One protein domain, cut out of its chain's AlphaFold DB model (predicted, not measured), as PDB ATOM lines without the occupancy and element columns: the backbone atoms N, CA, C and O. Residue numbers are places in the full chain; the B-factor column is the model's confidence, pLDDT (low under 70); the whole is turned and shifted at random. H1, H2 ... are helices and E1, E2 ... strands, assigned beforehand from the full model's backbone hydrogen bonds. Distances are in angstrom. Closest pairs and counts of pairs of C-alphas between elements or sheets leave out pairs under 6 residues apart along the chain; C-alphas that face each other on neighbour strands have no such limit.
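What this domain is: This is residues 17 to 86 of the 210 residues of the protein "Peptidase_S26 domain-containing protein" of Phycisphaerae bacterium (UniProt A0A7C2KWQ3). Little regular structure: a small three-strand sheet, short helix H1 off beyond one end, and a long tail, residues 60 to 86, running back past the E1 side and folding back as a loop. Of 70 printed residues, E1, E2, E3, then H1 hold only 25; the class is mixed, helices and strands. The sheet, order E1, E2, E3, is antiparallel; the whole is loose, radius of gyration of the C-alphas 15.4 A, spanning 47 by 25 by 25 A.

Where its parts are: E1 is residues 22 to 27, 16.3 A, from C-alpha 22 at (266.947, 144.180, 374.570). E2 is residues 30 to 35, 16.5 A; E3 is residues 38 to 42, 10.7 A. H1 is residues 52 to 59, 10.4 A, to C-alpha 59 at (288.975, 136.066, 391.947).

How they stand to each other: E1, E2 and E3 form a meander, each strand the antiparallel neighbour of the one before. Hairpin E1 and E2 has N 25 and O 32 within hydrogen-bond range, 2.9 A; hairpin E2 and E3, N 33 and O 41, 2.8 A. H1, each O i to N i+4 pair within range, is not on the sheet.

The domain as a whole: The farthest C-alphas, Pro 17 and Ala 53, are 47.2 A apart. The printed part has no cut or long link; no printed residue is under pLDDT 70.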
ATOM      1  N   PRO A  17     253.804 146.511 369.079       91.69
ATOM      2  CA  PRO A  17     253.533 145.361 368.209       91.69
ATOM      3  C   PRO A  17     254.591 145.211 367.094       91.69
ATOM      4  O   PRO A  17     254.265 145.008 365.927       91.69
ATOM      5  N   ARG A  18     255.870 145.358 367.442       93.94
ATOM      6  CA  ARG A  18     257.029 145.187 366.554       93.94
ATOM      7  C   ARG A  18     258.155 144.480 367.313       93.94
ATOM      8  O   ARG A  18     258.116 144.460 368.543       93.94
ATOM      9  N   PRO A  19     259.180 143.953 366.626       95.31
ATOM     10  CA  PRO A  19     260.401 143.514 367.290       95.31
ATOM     11  C   PRO A  19     261.015 144.631 368.148       95.31
ATOM     12  O   PRO A  19     260.985 145.810 367.776       95.31
ATOM     13  N   VAL A  20     261.563 144.238 369.297       94.75
ATOM     14  CA  VAL A  20     262.184 145.120 370.294       94.75
ATOM     15  C   VAL A  20     263.597 144.624 370.564       94.75
ATOM     16  O   VAL A  20     263.814 143.413 370.676       94.75
ATOM     17  N   ARG A  21     264.554 145.549 370.664       95.75
ATOM     18  CA  ARG A  21     265.931 145.230 371.051       95.75
ATOM     19  C   ARG A  21     266.051 145.286 372.570       95.75
ATOM     20  O   ARG A  21     265.716 146.299 373.172       95.75
ATOM     21  N   PHE A  22     266.559 144.213 373.164       93.94
ATOM     22  CA  PHE A  22     266.947 144.180 374.570       93.94
ATOM     23  C   PHE A  22     268.465 144.084 374.670       93.94
ATOM     24  O   PHE A  22     269.062 143.240 373.997       93.94
ATOM     25  N   SER A  23     269.056 144.906 375.532       95.12
ATOM     26  CA  SER A  23     270.476 144.824 375.882       95.12
ATOM     27  C   SER A  23     270.611 144.588 377.380       95.12
ATOM     28  O   SER A  23     269.905 145.203 378.180       95.12
ATOM     29  N   LEU A  24     271.516 143.686 377.752       94.19
ATOM     30  CA  LEU A  24     271.903 143.417 379.132       94.19
ATOM     31  C   LEU A  24     273.412 143.634 379.208       94.19
ATOM     32  O   LEU A  24     274.164 142.909 378.556       94.19
ATOM     33  N   GLY A  25     273.838 144.653 379.946       92.69
ATOM     34  CA  GLY A  25     275.243 145.023 380.090       92.69
ATOM     35  C   GLY A  25     275.742 144.759 381.504       92.69
ATOM     36  O   GLY A  25     275.021 144.988 382.473       92.69
ATOM     37  N   HIS A  26     276.976 144.270 381.610       90.81
ATOM     38  CA  HIS A  26     277.704 144.122 382.866       90.81
ATOM     39  C   HIS A  26     279.176 144.455 382.618       90.81
ATOM     40  O   HIS A  26     279.903 143.652 382.035       90.81
ATOM     41  N   ALA A  27     279.581 145.667 382.983       88.44
ATOM     42  CA  ALA A  27     280.934 146.183 382.784       88.44
ATOM     43  C   ALA A  27     281.237 147.235 383.857       88.44
ATOM     44  O   ALA A  27     280.318 147.907 384.313       88.44
ATOM     45  N   ASP A  28     282.496 147.350 384.282       84.88
ATOM     46  CA  ASP A  28     282.979 148.400 385.198       84.88
ATOM     47  C   ASP A  28     282.105 148.627 386.444       84.88
ATOM     48  O   ASP A  28     281.837 149.752 386.856       84.88
ATOM     49  N   TYR A  29     281.649 147.528 387.055       87.44
ATOM     50  CA  TYR A  29     280.761 147.540 388.227       87.44
ATOM     51  C   TYR A  29     279.402 148.212 387.981       87.44
ATOM     52  O   TYR A  29     278.742 148.680 388.904       87.44
ATOM     53  N   GLN A  30     278.939 148.194 386.736       90.88
ATOM     54  CA  GLN A  30     277.609 148.621 386.347       90.88
ATOM     55  C   GLN A  30     276.863 147.467 385.681       90.88
ATOM     56  O   GLN A  30     277.364 146.834 384.751       90.88
ATOM     57  N   ALA A  31     275.649 147.192 386.156       93.00
ATOM     58  CA  ALA A  31     274.689 146.345 385.463       93.00
ATOM     59  C   ALA A  31     273.586 147.225 384.866       93.00
ATOM     60  O   ALA A  31     273.015 148.058 385.571       93.00
ATOM     61  N   VAL A  32     273.287 147.044 383.581       95.12
ATOM     62  CA  VAL A  32     272.303 147.847 382.842       95.12
ATOM     63  C   VAL A  32     271.351 146.956 382.050       95.12
ATOM     64  O   VAL A  32     271.744 145.934 381.486       95.12
ATOM     65  N   VAL A  33     270.085 147.360 382.011       95.50
ATOM     66  CA  VAL A  33     269.046 146.794 381.151       95.50
ATOM     67  C   VAL A  33     268.539 147.901 380.248       95.50
ATOM     68  O   VAL A  33     268.084 148.936 380.736       95.50
ATOM     69  N   GLU A  34     268.565 147.669 378.943       96.31
ATOM     70  CA  GLU A  34     268.091 148.626 377.947       96.31
ATOM     71  C   GLU A  34     267.004 148.022 377.068       96.31
ATOM     72  O   GLU A  34     267.004 146.821 376.769       96.31
ATOM     73  N   VAL A  35     266.099 148.886 376.617       95.75
ATOM     74  CA  VAL A  35     265.052 148.555 375.650       95.75
ATOM     75  C   VAL A  35     265.116 149.573 374.522       95.75
ATOM     76  O   VAL A  35     264.987 150.770 374.769       95.75
ATOM     77  N   ASP A  36     265.328 149.102 373.293       95.12
ATOM     78  CA  ASP A  36     265.551 149.941 372.109       95.12
ATOM     79  C   ASP A  36     266.608 151.039 372.361       95.12
ATOM     80  O   ASP A  36     266.369 152.216 372.090       95.12
ATOM     81  N   GLU A  37     267.762 150.637 372.914       94.19
ATOM     82  CA  GLU A  37     268.926 151.507 373.201       94.19
ATOM     83  C   GLU A  37     268.656 152.607 374.238       94.19
ATOM     84  O   GLU A  37     269.393 153.585 374.350       94.19
ATOM     85  N   ARG A  38     267.581 152.460 375.018       94.00
ATOM     86  CA  ARG A  38     267.267 153.354 376.131       94.00
ATOM     87  C   ARG A  38     267.465 152.618 377.451       94.00
ATOM     88  O   ARG A  38     266.808 151.589 377.647       94.00
ATOM     89  N   PRO A  39     268.300 153.141 378.366       94.88
ATOM     90  CA  PRO A  39     268.446 152.580 379.701       94.88
ATOM     91  C   PRO A  39     267.101 152.557 380.427       94.88
ATOM     92  O   PRO A  39     266.433 153.583 380.563       94.88
ATOM     93  N   LEU A  40     266.701 151.371 380.875       95.88
ATOM     94  CA  LEU A  40     265.494 151.145 381.666       95.88
ATOM     95  C   LEU A  40     265.841 150.953 383.146       95.88
ATOM     96  O   LEU A  40     265.147 151.472 384.015       95.88
ATOM     97  N   LEU A  41     266.919 150.216 383.418       96.12
ATOM     98  CA  LEU A  41     267.508 150.049 384.744       96.12
ATOM     99  C   LEU A  41     269.023 150.144 384.621       96.12
ATOM    100  O   LEU A  41     269.595 149.590 383.687       96.12
ATOM    101  N   ALA A  42     269.663 150.792 385.585       95.44
ATOM    102  CA  ALA A  42     271.106 150.771 385.754       95.44
ATOM    103  C   ALA A  42     271.416 150.764 387.251       95.44
ATOM    104  O   ALA A  42     270.740 151.450 388.021       95.44
ATOM    105  N   THR A  43     272.415 149.994 387.667       95.06
ATOM    106  CA  THR A  43     272.893 150.044 389.050       95.06
ATOM    107  C   THR A  43     273.606 151.360 389.324       95.06
ATOM    108  O   THR A  43     274.312 151.900 388.469       95.06
ATOM    109  N   THR A  44     273.452 151.845 390.549       93.06
ATOM    110  CA  THR A  44     274.263 152.931 391.114       93.06
ATOM    111  C   THR A  44     275.539 152.375 391.759       93.06
ATOM    112  O   THR A  44     275.559 151.193 392.117       93.06
ATOM    113  N   PRO A  45     276.594 153.190 391.953       91.00
ATOM    114  CA  PRO A  45     277.794 152.769 392.682       91.00
ATOM    115  C   PRO A  45     277.503 152.269 394.106       91.00
ATOM    116  O   PRO A  45     278.184 151.378 394.610       91.00
ATOM    117  N   GLU A  46     276.471 152.809 394.757       90.12
ATOM    118  CA  GLU A  46     276.046 152.390 396.094       90.12
ATOM    119  C   GLU A  46     275.418 150.991 396.080       90.12
ATOM    120  O   GLU A  46     275.610 150.223 397.022       90.12
ATOM    121  N   GLN A  47     274.687 150.650 395.014       91.62
ATOM    122  CA  GLN A  47     274.087 149.324 394.826       91.62
ATOM    123  C   GLN A  47     275.108 148.294 394.354       91.62
ATOM    124  O   GLN A  47     275.056 147.140 394.771       91.62
ATOM    125  N   TYR A  48     276.025 148.702 393.476       89.88
ATOM    126  CA  TYR A  48     277.019 147.809 392.917       89.88
ATOM    127  C   TYR A  48     278.407 148.441 392.942       89.88
ATOM    128  O   TYR A  48     278.829 149.157 392.040       89.88
ATOM    129  N   SER A  49     279.137 148.129 394.007       88.31
ATOM    130  CA  SER A  49     280.556 148.432 394.136       88.31
ATOM    131  C   SER A  49     281.328 147.172 394.487       88.31
ATOM    132  O   SER A  49     280.821 146.241 395.120       88.31
ATOM    133  N   VAL A  50     282.590 147.135 394.074       85.12
ATOM    134  CA  VAL A  50     283.498 146.050 394.420       85.12
ATOM    135  C   VAL A  50     284.657 146.611 395.217       85.12
ATOM    136  O   VAL A  50     285.467 147.389 394.726       85.12
ATOM    137  N   THR A  51     284.746 146.192 396.477       88.75
ATOM    138  CA  THR A  51     285.911 146.491 397.308       88.75
ATOM    139  C   THR A  51     287.090 145.601 396.902       88.75
ATOM    140  O   THR A  51     286.875 144.474 396.442       88.75
ATOM    141  N   PRO A  52     288.348 146.017 397.141       86.88
ATOM    142  CA  PRO A  52     289.510 145.167 396.878       86.88
ATOM    143  C   PRO A  52     289.426 143.794 397.565       86.88
ATOM    144  O   PRO A  52     289.787 142.774 396.981       86.88
ATOM    145  N   ALA A  53     288.893 143.740 398.790       88.94
ATOM    146  CA  ALA A  53     288.689 142.486 399.513       88.94
ATOM    147  C   ALA A  53     287.654 141.575 398.826       88.94
ATOM    148  O   ALA A  53     287.879 140.367 398.706       88.94
ATOM    149  N   LEU A  54     286.543 142.147 398.342       86.69
ATOM    150  CA  LEU A  54     285.533 141.414 397.580       86.69
ATOM    151  C   LEU A  54     286.105 140.897 396.255       86.69
ATOM    152  O   LEU A  54     285.943 139.713 395.965       86.69
ATOM    153  N   ALA A  55     286.824 141.743 395.508       85.31
ATOM    154  CA  ALA A  55     287.474 141.367 394.251       85.31
ATOM    155  C   ALA A  55     288.426 140.182 394.442       85.31
ATOM    156  O   ALA A  55     288.340 139.196 393.713       85.31
ATOM    157  N   ARG A  56     289.290 140.223 395.469       86.25
ATOM    158  CA  ARG A  56     290.213 139.118 395.789       86.25
ATOM    159  C   ARG A  56     289.460 137.824 396.076       86.25
ATOM    160  O   ARG A  56     289.789 136.788 395.500       86.25
ATOM    161  N   ARG A  57     288.419 137.883 396.914       87.00
ATOM    162  CA  ARG A  57     287.594 136.712 397.244       87.00
ATOM    163  C   ARG A  57     286.903 136.130 396.010       87.00
ATOM    164  O   ARG A  57     286.910 134.916 395.838       87.00
ATOM    165  N   GLN A  58     286.330 136.982 395.161       83.06
ATOM    166  CA  GLN A  58     285.684 136.562 393.915       83.06
ATOM    167  C   GLN A  58     286.700 135.979 392.926       83.06
ATOM    168  O   GLN A  58     286.430 134.943 392.333       83.06
ATOM    169  N   SER A  59     287.901 136.561 392.822       82.19
ATOM    170  CA  SER A  59     288.975 136.066 391.947       82.19
ATOM    171  C   SER A  59     289.520 134.691 392.346       82.19
ATOM    172  O   SER A  59     290.151 134.023 391.534       82.19
ATOM    173  N   ALA A  60     289.307 134.255 393.589       82.12
ATOM    174  CA  ALA A  60     289.675 132.911 394.028       82.12
ATOM    175  C   ALA A  60     288.677 131.843 393.547       82.12
ATOM    176  O   ALA A  60     288.972 130.652 393.607       82.12
ATOM    177  N   GLN A  61     287.492 132.256 393.090       79.94
ATOM    178  CA  GLN A  61     286.426 131.366 392.653       79.94
ATOM    179  C   GLN A  61     286.329 131.377 391.131       79.94
ATOM    180  O   GLN A  61     286.266 132.430 390.504       79.94
ATOM    181  N   ASP A  62     286.273 130.193 390.526       73.69
ATOM    182  CA  ASP A  62     285.972 130.052 389.103       73.69
ATOM    183  C   ASP A  62     284.463 130.015 388.883       73.69
ATOM    184  O   ASP A  62     283.853 128.954 388.750       73.69
ATOM    185  N   LYS A  63     283.840 131.199 388.944       76.88
ATOM    186  CA  LYS A  63     282.398 131.360 388.744       76.88
ATOM    187  C   LYS A  63     282.136 131.967 387.362       76.88
ATOM    188  O   LYS A  63     282.412 133.149 387.159       76.88
ATOM    189  N   PRO A  64     281.585 131.203 386.405       76.06
ATOM    190  CA  PRO A  64     281.255 131.750 385.098       76.06
ATOM    191  C   PRO A  64     280.107 132.759 385.208       76.06
ATOM    192  O   PRO A  64     279.117 132.534 385.912       76.06
ATOM    193  N   ALA A  65     280.206 133.852 384.449       79.19
ATOM    194  CA  ALA A  65     279.088 134.765 384.254       79.19
ATOM    195  C   ALA A  65     277.915 134.008 383.614       79.19
ATOM    196  O   ALA A  65     278.074 133.352 382.581       79.19
ATOM    197  N   THR A  66     276.742 134.082 384.242       83.25
ATOM    198  CA  THR A  66     275.527 133.407 383.775       83.25
ATOM    199  C   THR A  66     274.458 134.447 383.475       83.25
ATOM    200  O   THR A  66     274.045 135.184 384.367       83.25
ATOM    201  N   LEU A  67     273.982 134.466 382.233       84.19
ATOM    202  CA  LEU A  67     272.842 135.268 381.800       84.19
ATOM    203  C   LEU A  67     271.607 134.372 381.703       84.19
ATOM    204  O   LEU A  67     271.674 133.291 381.116       84.19
ATOM    205  N   ARG A  68     270.476 134.806 382.267       87.19
ATOM    206  CA  ARG A  68     269.206 134.074 382.196       87.19
ATOM    207  C   ARG A  68     268.100 134.993 381.705       87.19
ATOM    208  O   ARG A  68     267.908 136.073 382.246       87.19
ATOM    209  N   ILE A  69     267.365 134.525 380.704       87.12
ATOM    210  CA  ILE A  69     266.144 135.155 380.202       87.12
ATOM    211  C   ILE A  69     265.028 134.136 380.407       87.12
ATOM    212  O   ILE A  69     265.170 132.978 380.012       87.12
ATOM    213  N   ALA A  70     263.940 134.559 381.038       90.12
ATOM    214  CA  ALA A  70     262.766 133.730 381.263       90.12
ATOM    215  C   ALA A  70     261.535 134.404 380.660       90.12
ATOM    216  O   ALA A  70     261.450 135.629 380.594       90.12
ATOM    217  N   ALA A  71     260.586 133.590 380.214       89.00
ATOM    218  CA  ALA A  71     259.335 134.049 379.642       89.00
ATOM    219  C   ALA A  71     258.212 133.116 380.099       89.00
ATOM    220  O   ALA A  71     258.356 131.896 380.050       89.00
ATOM    221  N   GLU A  72     257.091 133.686 380.533       94.00
ATOM    222  CA  GLU A  72     255.912 132.935 380.960       94.00
ATOM    223  C   GLU A  72     254.690 133.420 380.169       94.00
ATOM    224  O   GLU A  72     254.521 134.618 379.951       94.00
ATOM    225  N   ARG A  73     253.831 132.481 379.734       93.31
ATOM    226  CA  ARG A  73     252.545 132.759 379.056       93.31
ATOM    227  C   ARG A  73     252.655 133.717 377.860       93.31
ATOM    228  O   ARG A  73     251.770 134.534 377.623       93.31
ATOM    229  N   VAL A  74     253.718 133.587 377.070       88.75
ATOM    230  CA  VAL A  74     253.940 134.401 375.870       88.75
ATOM    231  C   VAL A  74     254.327 133.524 374.683       88.75
ATOM    232  O   VAL A  74     255.053 132.541 374.827       88.75
ATOM    233  N   ARG A  75     253.858 133.893 373.488       90.06
ATOM    234  CA  ARG A  75     254.416 133.410 372.221       90.06
ATOM    235  C   ARG A  75     255.376 134.483 371.713       90.06
ATOM    236  O   ARG A  75     254.931 135.544 371.293       90.06
ATOM    237  N   ALA A  76     256.675 134.211 371.777       89.06
ATOM    238  CA  ALA A  76     257.723 135.146 371.379       89.06
ATOM    239  C   ALA A  76     258.779 134.452 370.512       89.06
ATOM    240  O   ALA A  76     258.931 133.232 370.559       89.06
ATOM    241  N   GLN A  77     259.522 135.249 369.746       92.25
ATOM    242  CA  GLN A  77     260.690 134.811 368.988       92.25
ATOM    243  C   GLN A  77     261.912 135.597 369.465       92.25
ATOM    244  O   GLN A  77     261.886 136.826 369.486       92.25
ATOM    245  N   LEU A  78     262.985 134.888 369.814       92.31
ATOM    246  CA  LEU A  78     264.301 135.477 370.057       92.31
ATOM    247  C   LEU A  78     265.127 135.376 368.770       92.31
ATOM    248  O   LEU A  78     265.226 134.303 368.178       92.31
ATOM    249  N   SER A  79     265.702 136.489 368.325       94.31
ATOM    250  CA  SER A  79     266.531 136.563 367.117       94.31
ATOM    251  C   SER A  79     267.670 137.564 367.312       94.31
ATOM    252  O   SER A  79     267.617 138.382 368.228       94.31
ATOM    253  N   HIS A  80     268.707 137.481 366.471       94.75
ATOM    254  CA  HIS A  80     269.875 138.376 366.505       94.75
ATOM    255  C   HIS A  80     270.601 138.422 367.864       94.75
ATOM    256  O   HIS A  80     271.030 139.484 368.313       94.75
ATOM    257  N   LEU A  81     270.751 137.263 368.517       93.88
ATOM    258  CA  LEU A  81     271.485 137.155 369.776       93.88
ATOM    259  C   LEU A  81     272.970 137.481 369.559       93.88
ATOM    260  O   LEU A  81     273.666 136.768 368.837       93.88
ATOM    261  N   ARG A  82     273.446 138.536 370.224       93.75
ATOM    262  CA  ARG A  82     274.859 138.919 370.292       93.75
ATOM    263  C   ARG A  82     275.317 138.842 371.742       93.75
ATOM    264  O   ARG A  82     274.621 139.313 372.635       93.75
ATOM    265  N   ILE A  83     276.481 138.239 371.961       90.69
ATOM    266  CA  ILE A  83     277.150 138.207 373.260       90.69
ATOM    267  C   ILE A  83     278.519 138.836 373.062       90.69
ATOM    268  O   ILE A  83     279.331 138.330 372.288       90.69
ATOM    269  N   GLU A  84     278.755 139.938 373.757       89.31
ATOM    270  CA  GLU A  84     280.037 140.632 373.778       89.31
ATOM    271  C   GLU A  84     280.685 140.350 375.122       89.31
ATOM    272  O   GLU A  84     280.076 140.547 376.174       89.31
ATOM    273  N   ARG A  85     281.900 139.810 375.091       84.56
ATOM    274  CA  ARG A  85     282.669 139.517 376.292       84.56
ATOM    275  C   ARG A  85     284.080 140.015 376.105       84.56
ATOM    276  O   ARG A  85     284.690 139.738 375.074       84.56
ATOM    277  N   ASP A  86     284.607 140.637 377.149       74.88
ATOM    278  CA  ASP A  86     286.043 140.788 377.261       74.88
ATOM    279  C   ASP A  86     286.656 139.398 377.492       74.88
ATOM    280  O   ASP A  86     286.479 138.755 378.531       74.88
TER     281      ASP A  86